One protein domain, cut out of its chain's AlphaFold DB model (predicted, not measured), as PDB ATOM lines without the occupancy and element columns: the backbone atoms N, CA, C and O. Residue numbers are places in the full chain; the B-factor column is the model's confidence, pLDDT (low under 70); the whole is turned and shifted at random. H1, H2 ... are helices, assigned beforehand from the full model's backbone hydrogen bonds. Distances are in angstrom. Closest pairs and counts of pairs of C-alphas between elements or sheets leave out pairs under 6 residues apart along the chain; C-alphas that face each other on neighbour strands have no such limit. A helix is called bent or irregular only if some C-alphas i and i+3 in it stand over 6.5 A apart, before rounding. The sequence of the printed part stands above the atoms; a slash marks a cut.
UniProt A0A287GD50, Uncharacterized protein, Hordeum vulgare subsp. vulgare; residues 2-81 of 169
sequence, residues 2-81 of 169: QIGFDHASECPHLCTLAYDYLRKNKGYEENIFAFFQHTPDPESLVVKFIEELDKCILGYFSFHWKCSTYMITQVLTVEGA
ATOM      1  N   GLN A   2      13.384 -38.558  11.085       53.19
ATOM      2  CA  GLN A   2      13.653 -37.125  11.084       53.19
ATOM      3  C   GLN A   2      12.616 -36.449  11.994       53.19
ATOM      4  O   GLN A   2      11.573 -37.043  12.271       53.19
ATOM      5  N   ILE A   3      12.902 -35.258  12.512       60.09
ATOM      6  CA  ILE A   3      11.964 -34.536  13.383       60.09
ATOM      7  C   ILE A   3      10.681 -34.266  12.588       60.09
ATOM      8  O   ILE A   3      10.729 -33.553  11.594       60.09
ATOM      9  N   GLY A   4       9.556 -34.851  13.007       62.94
ATOM     10  CA  GLY A   4       8.237 -34.578  12.428       62.94
ATOM     11  C   GLY A   4       7.932 -35.210  11.063       62.94
ATOM     12  O   GLY A   4       6.847 -34.960  10.552       62.94
ATOM     13  N   PHE A   5       8.824 -36.033  10.499       67.75
ATOM     14  CA  PHE A   5       8.606 -36.705   9.208       67.75
ATOM     15  C   PHE A   5       8.696 -38.223   9.345       67.75
ATOM     16  O   PHE A   5       9.570 -38.753  10.051       67.75
ATOM     17  N   ASP A   6       7.814 -38.926   8.635       67.69
ATOM     18  CA  ASP A   6       7.775 -40.386   8.656       67.69
ATOM     19  C   ASP A   6       8.965 -40.976   7.892       67.69
ATOM     20  O   ASP A   6       9.601 -41.922   8.374       67.69
ATOM     21  N   HIS A   7       9.357 -40.347   6.777       67.44
ATOM     22  CA  HIS A   7      10.493 -40.771   5.962       67.44
ATOM     23  C   HIS A   7      11.560 -39.681   5.849       67.44
ATOM     24  O   HIS A   7      11.281 -38.528   5.543       67.44
ATOM     25  N   ALA A   8      12.830 -40.070   6.004       65.00
ATOM     26  CA  ALA A   8      13.972 -39.161   5.850       65.00
ATOM     27  C   ALA A   8      14.119 -38.584   4.423       65.00
ATOM     28  O   ALA A   8      14.877 -37.640   4.204       65.00
ATOM     29  N   SER A   9      13.414 -39.164   3.448       67.38
ATOM     30  CA  SER A   9      13.335 -38.693   2.065       67.38
ATOM     31  C   SER A   9      12.346 -37.545   1.864       67.38
ATOM     32  O   SER A   9      12.389 -36.914   0.815       67.38
ATOM     33  N   GLU A  10      11.457 -37.276   2.826       68.56
ATOM     34  CA  GLU A  10      10.459 -36.201   2.713       68.56
ATOM     35  C   GLU A  10      11.116 -34.818   2.753       68.56
ATOM     36  O   GLU A  10      10.682 -33.909   2.050       68.56
ATOM     37  N   CYS A  11      12.206 -34.657   3.512       72.12
ATOM     38  CA  CYS A  11      12.953 -33.403   3.534       72.12
ATOM     39  C   CYS A  11      14.470 -33.630   3.686       72.12
ATOM     40  O   CYS A  11      15.041 -33.374   4.750       72.12
ATOM     41  N   PRO A  12      15.173 -34.081   2.630       73.94
ATOM     42  CA  PRO A  12      16.588 -34.448   2.725       73.94
ATOM     43  C   PRO A  12      17.488 -33.266   3.121       73.94
ATOM     44  O   PRO A  12      18.457 -33.442   3.855       73.94
ATOM     45  N   HIS A  13      17.126 -32.045   2.716       81.00
ATOM     46  CA  HIS A  13      17.874 -30.826   3.039       81.00
ATOM     47  C   HIS A  13      17.833 -30.478   4.531       81.00
ATOM     48  O   HIS A  13      18.809 -29.960   5.067       81.00
ATOM     49  N   LEU A  14      16.749 -30.820   5.232       82.69
ATOM     50  CA  LEU A  14      16.602 -30.518   6.655       82.69
ATOM     51  C   LEU A  14      17.590 -31.327   7.514       82.69
ATOM     52  O   LEU A  14      18.090 -30.824   8.517       82.69
ATOM     53  N   CYS A  15      17.922 -32.558   7.103       79.44
ATOM     54  CA  CYS A  15      18.982 -33.354   7.735       79.44
ATOM     55  C   CYS A  15      20.343 -32.667   7.603       79.44
ATOM     56  O   CYS A  15      21.081 -32.584   8.582       79.44
ATOM     57  N   THR A  16      20.656 -32.155   6.412       85.88
ATOM     58  CA  THR A  16      21.901 -31.423   6.151       85.88
ATOM     59  C   THR A  16      21.976 -30.154   6.996       85.88
ATOM     60  O   THR A  16      22.971 -29.946   7.682       85.88
ATOM     61  N   LEU A  17      20.895 -29.368   7.053       88.12
ATOM     62  CA  LEU A  17      20.822 -28.157   7.879       88.12
ATOM     63  C   LEU A  17      20.987 -28.455   9.373       88.12
ATOM     64  O   LEU A  17      21.737 -27.769  10.063       88.12
ATOM     65  N   ALA A  18      20.332 -29.502   9.880       85.38
ATOM     66  CA  ALA A  18      20.490 -29.928  11.268       85.38
ATOM     67  C   ALA A  18      21.928 -30.391  11.561       85.38
ATOM     68  O   ALA A  18      22.476 -30.096  12.624       85.38
ATOM     69  N   TYR A  19      22.563 -31.089  10.616       84.19
ATOM     70  CA  TYR A  19      23.951 -31.528  10.745       84.19
ATOM     71  C   TYR A  19      24.933 -30.352  10.759       84.19
ATOM     72  O   TYR A  19      25.821 -30.299  11.613       84.19
ATOM     73  N   ASP A  20      24.745 -29.385   9.861       85.56
ATOM     74  CA  ASP A  20      25.540 -28.159   9.804       85.56
ATOM     75  C   ASP A  20      25.366 -27.316  11.071       85.56
ATOM     76  O   ASP A  20      26.357 -26.819  11.617       85.56
ATOM     77  N   TYR A  21      24.140 -27.234  11.599       86.19
ATOM     78  CA  TYR A  21      23.849 -26.577  12.874       86.19
ATOM     79  C   TYR A  21      24.575 -27.247  14.049       86.19
ATOM     80  O   TYR A  21      25.169 -26.556  14.881       86.19
ATOM     81  N   LEU A  22      24.573 -28.584  14.105       84.50
ATOM     82  CA  LEU A  22      25.251 -29.354  15.153       84.50
ATOM     83  C   LEU A  22      26.774 -29.217  15.087       84.50
ATOM     84  O   LEU A  22      27.423 -29.084  16.125       84.50
ATOM     85  N   ARG A  23      27.355 -29.250  13.883       83.19
ATOM     86  CA  ARG A  23      28.804 -29.092  13.697       83.19
ATOM     87  C   ARG A  23      29.281 -27.647  13.781       83.19
ATOM     88  O   ARG A  23      30.483 -27.442  13.935       83.19
ATOM     89  N   LYS A  24      28.371 -26.670  13.691       82.88
ATOM     90  CA  LYS A  24      28.700 -25.241  13.582       82.88
ATOM     91  C   LYS A  24      29.718 -24.996  12.459       82.88
ATOM     92  O   LYS A  24      30.721 -24.306  12.646       82.88
ATOM     93  N   ASN A  25      29.470 -25.605  11.296       80.50
ATOM     94  CA  ASN A  25      30.287 -25.415  10.097       80.50
ATOM     95  C   ASN A  25      30.294 -23.930   9.689       80.50
ATOM     96  O   ASN A  25      29.323 -23.215   9.925       80.50
ATOM     97  N   LYS A  26      31.368 -23.439   9.058       84.25
ATOM     98  CA  LYS A  26      31.367 -22.070   8.510       84.25
ATOM     99  C   LYS A  26      30.225 -21.930   7.499       84.25
ATOM    100  O   LYS A  26      30.106 -22.786   6.628       84.25
ATOM    101  N   GLY A  27      29.427 -20.871   7.600       80.56
ATOM    102  CA  GLY A  27      28.309 -20.642   6.680       80.56
ATOM    103  C   GLY A  27      26.964 -21.240   7.122       80.56
ATOM    104  O   GLY A  27      25.998 -21.187   6.367       80.56
ATOM    105  N   TYR A  28      26.887 -21.888   8.296       82.31
ATOM    106  CA  TYR A  28      25.674 -22.624   8.680       82.31
ATOM    107  C   TYR A  28      24.452 -21.712   8.890       82.31
ATOM    108  O   TYR A  28      23.330 -22.135   8.629       82.31
ATOM    109  N   GLU A  29      24.658 -20.475   9.349       82.69
ATOM    110  CA  GLU A  29      23.579 -19.502   9.570       82.69
ATOM    111  C   GLU A  29      23.018 -19.018   8.232       82.69
ATOM    112  O   GLU A  29      21.804 -18.998   8.038       82.69
ATOM    113  N   GLU A  30      23.903 -18.730   7.276       86.44
ATOM    114  CA  GLU A  30      23.551 -18.340   5.915       86.44
ATOM    115  C   GLU A  30      22.815 -19.466   5.182       86.44
ATOM    116  O   GLU A  30      21.834 -19.200   4.492       86.44
ATOM    117  N   ASN A  31      23.219 -20.726   5.376       87.62
ATOM    118  CA  ASN A  31      22.541 -21.886   4.789       87.62
ATOM    119  C   ASN A  31      21.113 -22.057   5.326       87.62
ATOM    120  O   ASN A  31      20.191 -22.340   4.558       87.62
ATOM    121  N   ILE A  32      20.918 -21.877   6.637       87.88
ATOM    122  CA  ILE A  32      19.589 -21.937   7.260       87.88
ATOM    123  C   ILE A  32      18.724 -20.781   6.749       87.88
ATOM    124  O   ILE A  32      17.579 -20.999   6.360       87.88
ATOM    125  N   PHE A  33      19.271 -19.567   6.695       86.94
ATOM    126  CA  PHE A  33      18.542 -18.400   6.206       86.94
ATOM    127  C   PHE A  33      18.147 -18.542   4.727       86.94
ATOM    128  O   PHE A  33      16.987 -18.335   4.373       86.94
ATOM    129  N   ALA A  34      19.077 -18.983   3.875       89.69
ATOM    130  CA  ALA A  34      18.834 -19.218   2.453       89.69
ATOM    131  C   ALA A  34      17.751 -20.279   2.208       89.69
ATOM    132  O   ALA A  34      16.989 -20.169   1.249       89.69
ATOM    133  N   PHE A  35      17.634 -21.283   3.082       89.12
ATOM    134  CA  PHE A  35      16.585 -22.296   2.975       89.12
ATOM    135  C   PHE A  35      15.179 -21.715   3.190       89.12
ATOM    136  O   PHE A  35      14.245 -22.072   2.472       89.12
ATOM    137  N   PHE A  36      15.022 -20.791   4.142       89.00
ATOM    138  CA  PHE A  36      13.725 -20.192   4.467       89.00
ATOM    139  C   PHE A  36      13.412 -18.912   3.676       89.00
ATOM    140  O   PHE A  36      12.274 -18.455   3.712       89.00
ATOM    141  N   GLN A  37      14.347 -18.351   2.905       88.94
ATOM    142  CA  GLN A  37      14.192 -17.043   2.244       88.94
ATOM    143  C   GLN A  37      12.945 -16.893   1.345       88.94
ATOM    144  O   GLN A  37      12.468 -15.783   1.130       88.94
ATOM    145  N   HIS A  38      12.421 -17.997   0.804       87.56
ATOM    146  CA  HIS A  38      11.242 -18.007  -0.071       87.56
ATOM    147  C   HIS A  38       9.926 -18.303   0.665       87.56
ATOM    148  O   HIS A  38       8.875 -18.386   0.033       87.56
ATOM    149  N   THR A  39       9.969 -18.485   1.986       86.06
ATOM    150  CA  THR A  39       8.783 -18.734   2.813       86.06
ATOM    151  C   THR A  39       8.208 -17.439   3.388       86.06
ATOM    152  O   THR A  39       8.942 -16.466   3.569       86.06
ATOM    153  N   PRO A  40       6.892 -17.390   3.661       86.38
ATOM    154  CA  PRO A  40       6.300 -16.252   4.348       86.38
ATOM    155  C   PRO A  40       6.859 -16.167   5.772       86.38
ATOM    156  O   PRO A  40       6.812 -17.150   6.505       86.38
ATOM    157  N   ASP A  41       7.348 -14.986   6.154       89.44
ATOM    158  CA  ASP A  41       7.948 -14.714   7.471       89.44
ATOM    159  C   ASP A  41       9.212 -15.565   7.777       89.44
ATOM    160  O   ASP A  41       9.234 -16.377   8.710       89.44
ATOM    161  N   PRO A  42      10.290 -15.401   6.980       85.31
ATOM    162  CA  PRO A  42      11.482 -16.246   7.057       85.31
ATOM    163  C   PRO A  42      12.219 -16.108   8.393       85.31
ATOM    164  O   PRO A  42      12.707 -17.100   8.927       85.31
ATOM    165  N   GLU A  43      12.273 -14.907   8.973       83.75
ATOM    166  CA  GLU A  43      12.984 -14.664  10.236       83.75
ATOM    167  C   GLU A  43      12.348 -15.433  11.404       83.75
ATOM    168  O   GLU A  43      13.035 -16.132  12.149       83.75
ATOM    169  N   SER A  44      11.021 -15.375  11.519       89.06
ATOM    170  CA  SER A  44      10.236 -16.121  12.512       89.06
ATOM    171  C   SER A  44      10.396 -17.632  12.362       89.06
ATOM    172  O   SER A  44      10.541 -18.347  13.358       89.06
ATOM    173  N   LEU A  45      10.408 -18.134  11.122       87.81
ATOM    174  CA  LEU A  45      10.632 -19.550  10.825       87.81
ATOM    175  C   LEU A  45      12.040 -20.004  11.210       87.81
ATOM    176  O   LEU A  45      12.178 -21.056  11.833       87.81
ATOM    177  N   VAL A  46      13.066 -19.206  10.911       86.31
ATOM    178  CA  VAL A  46      14.455 -19.487  11.306       86.31
ATOM    179  C   VAL A  46      14.579 -19.571  12.827       86.31
ATOM    180  O   VAL A  46      15.159 -20.530  13.337       86.31
ATOM    181  N   VAL A  47      13.992 -18.620  13.562       86.94
ATOM    182  CA  VAL A  47      14.000 -18.629  15.035       86.94
ATOM    183  C   VAL A  47      13.329 -19.892  15.572       86.94
ATOM    184  O   VAL A  47      13.944 -20.624  16.347       86.94
ATOM    185  N   LYS A  48      12.112 -20.206  15.112       87.88
ATOM    186  CA  LYS A  48      11.383 -21.417  15.532       87.88
ATOM    187  C   LYS A  48      12.146 -22.694  15.196       87.88
ATOM    188  O   LYS A  48      12.168 -23.624  15.995       87.88
ATOM    189  N   PHE A  49      12.782 -22.747  14.029       87.81
ATOM    190  CA  PHE A  49      13.565 -23.903  13.613       87.81
ATOM    191  C   PHE A  49      14.773 -24.128  14.531       87.81
ATOM    192  O   PHE A  49      14.991 -25.247  14.993       87.81
ATOM    193  N   ILE A  50      15.518 -23.068  14.852       87.19
ATOM    194  CA  ILE A  50      16.641 -23.132  15.798       87.19
ATOM    195  C   ILE A  50      16.157 -23.567  17.188       87.19
ATOM    196  O   ILE A  50      16.768 -24.440  17.803       87.19
ATOM    197  N   GLU A  51      15.037 -23.020  17.663       86.06
ATOM    198  CA  GLU A  51      14.443 -23.414  18.943       86.06
ATOM    199  C   GLU A  51      14.064 -24.901  18.982       86.06
ATOM    200  O   GLU A  51      14.312 -25.570  19.985       86.06
ATOM    201  N   GLU A  52      13.486 -25.444  17.908       87.69
ATOM    202  CA  GLU A  52      13.156 -26.869  17.823       87.69
ATOM    203  C   GLU A  52      14.404 -27.758  17.787       87.69
ATOM    204  O   GLU A  52      14.431 -28.800  18.449       87.69
ATOM    205  N   LEU A  53      15.470 -27.344  17.091       86.75
ATOM    206  CA  LEU A  53      16.754 -28.051  17.129       86.75
ATOM    207  C   LEU A  53      17.328 -28.082  18.552       86.75
ATOM    208  O   LEU A  53      17.733 -29.146  19.028       86.75
ATOM    209  N   ASP A  54      17.305 -26.955  19.262       84.00
ATOM    210  CA  ASP A  54      17.774 -26.868  20.646       84.00
ATOM    211  C   ASP A  54      16.932 -27.742  21.591       84.00
ATOM    212  O   ASP A  54      17.485 -28.482  22.413       84.00
ATOM    213  N   LYS A  55      15.599 -27.735  21.447       83.75
ATOM    214  CA  LYS A  55      14.701 -28.627  22.204       83.75
ATOM    215  C   LYS A  55      14.994 -30.097  21.915       83.75
ATOM    216  O   LYS A  55      15.021 -30.896  22.849       83.75
ATOM    217  N   CYS A  56      15.260 -30.461  20.662       83.50
ATOM    218  CA  CYS A  56      15.608 -31.832  20.287       83.50
ATOM    219  C   CYS A  56      16.935 -32.278  20.910       83.50
ATOM    220  O   CYS A  56      17.025 -33.391  21.432       83.50
ATOM    221  N   ILE A  57      17.948 -31.407  20.928       83.19
ATOM    222  CA  ILE A  57      19.230 -31.675  21.591       83.19
ATOM    223  C   ILE A  57      19.016 -31.894  23.095       83.19
ATOM    224  O   ILE A  57      19.500 -32.876  23.661       83.19
ATOM    225  N   LEU A  58      18.259 -31.009  23.749       80.62
ATOM    226  CA  LEU A  58      17.948 -31.130  25.175       80.62
ATOM    227  C   LEU A  58      17.125 -32.389  25.485       80.62
ATOM    228  O   LEU A  58      17.412 -33.072  26.467       80.62
ATOM    229  N   GLY A  59      16.154 -32.725  24.634       81.31
ATOM    230  CA  GLY A  59      15.355 -33.947  24.727       81.31
ATOM    231  C   GLY A  59      16.199 -35.216  24.591       81.31
ATOM    232  O   GLY A  59      16.020 -36.171  25.346       81.31
ATOM    233  N   TYR A  60      17.184 -35.214  23.692       81.62
ATOM    234  CA  TYR A  60      18.139 -36.315  23.578       81.62
ATOM    235  C   TYR A  60      18.950 -36.485  24.870       81.62
ATOM    236  O   TYR A  60      19.074 -37.595  25.389       81.62
ATOM    237  N   PHE A  61      19.468 -35.393  25.439       75.31
ATOM    238  CA  PHE A  61      20.238 -35.457  26.684       75.31
ATOM    239  C   PHE A  61      19.408 -35.843  27.907       75.31
ATOM    240  O   PHE A  61      19.930 -36.521  28.795       75.31
ATOM    241  N   SER A  62      18.141 -35.431  27.976       75.25
ATOM    242  CA  SER A  62      17.250 -35.816  29.072       75.25
ATOM    243  C   SER A  62      16.897 -37.303  29.004       75.25
ATOM    244  O   SER A  62      16.943 -37.985  30.028       75.25
ATOM    245  N   PHE A  63      16.653 -37.841  27.805       77.19
ATOM    246  CA  PHE A  63      16.408 -39.270  27.607       77.19
ATOM    247  C   PHE A  63      17.667 -40.113  27.868       77.19
ATOM    248  O   PHE A  63      17.618 -41.141  28.544       77.19
ATOM    249  N   HIS A  64      18.829 -39.641  27.416       78.25
ATOM    250  CA  HIS A  64      20.124 -40.281  27.640       78.25
ATOM    251  C   HIS A  64      20.863 -39.711  28.858       78.25
ATOM    252  O   HIS A  64      22.087 -39.563  28.839       78.25
ATOM    253  N   TRP A  65      20.148 -39.436  29.956       74.69
ATOM    254  CA  TRP A  65      20.723 -38.800  31.150       74.69
ATOM    255  C   TRP A  65      21.958 -39.529  31.703       74.69
ATOM    256  O   TRP A  65      22.926 -38.894  32.123       74.69
ATOM    257  N   LYS A  66      21.983 -40.868  31.617       74.56
ATOM    258  CA  LYS A  66      23.138 -41.699  32.013       74.56
ATOM    259  C   LYS A  66      24.418 -41.362  31.234       74.56
ATOM    260  O   LYS A  66      25.511 -41.466  31.778       74.56
ATOM    261  N   CYS A  67      24.281 -40.951  29.976       67.19
ATOM    262  CA  CYS A  67      25.381 -40.548  29.101       67.19
ATOM    263  C   CYS A  67      25.603 -39.028  29.105       67.19
ATOM    264  O   CYS A  67      26.674 -38.574  28.710       67.19
ATOM    265  N   SER A  68      24.626 -38.248  29.580       67.06
ATOM    266  CA  SER A  68      24.655 -36.782  29.587       67.06
ATOM    267  C   SER A  68      25.907 -36.238  30.271       67.06
ATOM    268  O   SER A  68      26.627 -35.437  29.683       67.06
ATOM    269  N   THR A  69      26.264 -36.748  31.456       68.69
ATOM    270  CA  THR A  69      27.485 -36.312  32.156       68.69
ATOM    271  C   THR A  69      28.746 -36.557  31.326       68.69
ATOM    272  O   THR A  69      29.569 -35.658  31.200       68.69
ATOM    273  N   TYR A  70      28.880 -37.739  30.718       71.88
ATOM    274  CA  TYR A  70      30.039 -38.089  29.894       71.88
ATOM    275  C   TYR A  70      30.137 -37.216  28.635       71.88
ATOM    276  O   TYR A  70      31.199 -36.671  28.338       71.88
ATOM    277  N   MET A  71      29.021 -37.034  27.926       67.19
ATOM    278  CA  MET A  71      28.960 -36.222  26.709       67.19
ATOM    279  C   MET A  71      29.199 -34.739  26.999       67.19
ATOM    280  O   MET A  71      29.942 -34.080  26.277       67.19
ATOM    281  N   ILE A  72      28.632 -34.214  28.086       69.62
ATOM    282  CA  ILE A  72      28.879 -32.844  28.535       69.62
ATOM    283  C   ILE A  72      30.352 -32.673  28.907       69.62
ATOM    284  O   ILE A  72      30.958 -31.686  28.502       69.62
ATOM    285  N   THR A  73      30.957 -33.620  29.629       70.12
ATOM    286  CA  THR A  73      32.388 -33.563  29.950       70.12
ATOM    287  C   THR A  73      33.236 -33.526  28.683       70.12
ATOM    288  O   THR A  73      34.053 -32.621  28.576       70.12
ATOM    289  N   GLN A  74      32.982 -34.413  27.714       68.06
ATOM    290  CA  GLN A  74      33.647 -34.438  26.404       68.06
ATOM    291  C   GLN A  74      33.550 -33.087  25.675       68.06
ATOM    292  O   GLN A  74      34.560 -32.509  25.277       68.06
ATOM    293  N   VAL A  75      32.345 -32.525  25.562       63.78
ATOM    294  CA  VAL A  75      32.127 -31.215  24.922       63.78
ATOM    295  C   VAL A  75      32.847 -30.100  25.692       63.78
ATOM    296  O   VAL A  75      33.430 -29.189  25.097       63.78
ATOM    297  N   LEU A  76      32.869 -30.166  27.024       62.03
ATOM    298  CA  LEU A  76      33.548 -29.193  27.879       62.03
ATOM    299  C   LEU A  76      35.078 -29.329  27.892       62.03
ATOM    300  O   LEU A  76      35.730 -28.317  28.153       62.03
ATOM    301  N   THR A  77      35.659 -30.476  27.535       64.69
ATOM    302  CA  THR A  77      37.118 -30.669  27.425       64.69
ATOM    303  C   THR A  77      37.703 -30.330  26.052       64.69
ATOM    304  O   THR A  77      38.891 -30.051  25.988       64.69
ATOM    305  N   VAL A  78      36.910 -30.258  24.972       59.00
ATOM    306  CA  VAL A  78      37.422 -29.871  23.633       59.00
ATOM    307  C   VAL A  78      37.848 -28.394  23.592       59.00
ATOM    308  O   VAL A  78      37.007 -27.499  23.504       59.00
ATOM    309  N   GLU A  79      39.135 -28.093  23.727       45.41
ATOM    310  CA  GLU A  79      39.661 -26.723  23.638       45.41
ATOM    311  C   GLU A  79      39.262 -26.055  22.303       45.41
ATOM    312  O   GLU A  79      39.433 -26.644  21.242       45.41
ATOM    313  N   GLY A  80      38.687 -24.840  22.352       54.38
ATOM    314  CA  GLY A  80      38.495 -23.994  21.157       54.38
ATOM    315  C   GLY A  80      37.094 -23.423  20.862       54.38
ATOM    316  O   GLY A  80      37.006 -22.453  20.121       54.38
ATOM    317  N   ALA A  81      35.996 -23.933  21.435       51.00
ATOM    318  CA  ALA A  81      34.640 -23.405  21.160       51.00
ATOM    319  C   ALA A  81      34.181 -22.325  22.177       51.00
ATOM    320  O   ALA A  81      34.619 -22.365  23.333       51.00
TER     321      ALA A  81
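This is residues 2 to 81 of the 169 residues of an uncharacterized protein of Hordeum vulgare subsp. vulgare (UniProt A0A287GD50). One long helix, H3, makes the long side of an open shape: a helical hairpin of H1 and H2 packs on its first part through H2, and H4 makes a corner with its far end, folding to the same side of H3 as the hairpin but staying apart from H1 and H2. Residues 4 to 9 and 73 to 80 stick out. The printed part has 80 residues with four named helices, H1, H2, H3 and H4 in that order, and no named strand; the class is all helix. The whole is loose, with a radius of gyration of the C-alphas of 14.5 A and spans of 40 by 32 by 22 A.

H1 is residues 12 to 23, 17.3 A long, from C-alpha 12 at (16.588, -34.448, 2.725). H2 is residues 28 to 36, 12.9 A. H3 is residues 42 to 63, 31.3 A. H4 is residues 65 to 77, 18.7 A, ending with C-alpha 77 at (37.118, -30.669, 27.425); it is irregular, but only just, with C-alphas 66 and 69 6.9 A apart.

H1 and H2 form a hairpin and touch, H1 with residues 17 to 21 alone; the closest C-alphas, of Asp 20 and Tyr 28, are 5.6 A apart, at a shallow tilt of 27 degrees, opposite ways. H1 and H3 are close but not clearly touching, Ala 18 and Leu 53 having the closest C-alphas at 7.2 A. H2 and H3 touch, H3 with residues 42 to 46 alone; the closest C-alphas are those of Phe 36 and Pro 42, 5.2 A apart, and the two helices stand at a steep tilt of 59 degrees, opposite ways. H3 and H4 only just touch, with 3 pairs of C-alphas within 8 A, and only at the corner; the closest are those of Phe 61 and Ser 68, 5.4 A. H4 is apart from H1 and H2. Every O i to N i+4 pair is within hydrogen-bond range in H2 and H3, 7 of 8 in H1 and 7 of 9 in H4.

The two C-alphas farthest apart, of His 38 and Lys 66, are 41.6 A apart. The printed part has no cut, and the links H1 to H2, H2 to H3 and H3 to H4 are tight. The mean pLDDT of the printed part is 77.8; it is under 70 at residues 2 to 10, 67 to 69, 71 to 72 and 74 to 81.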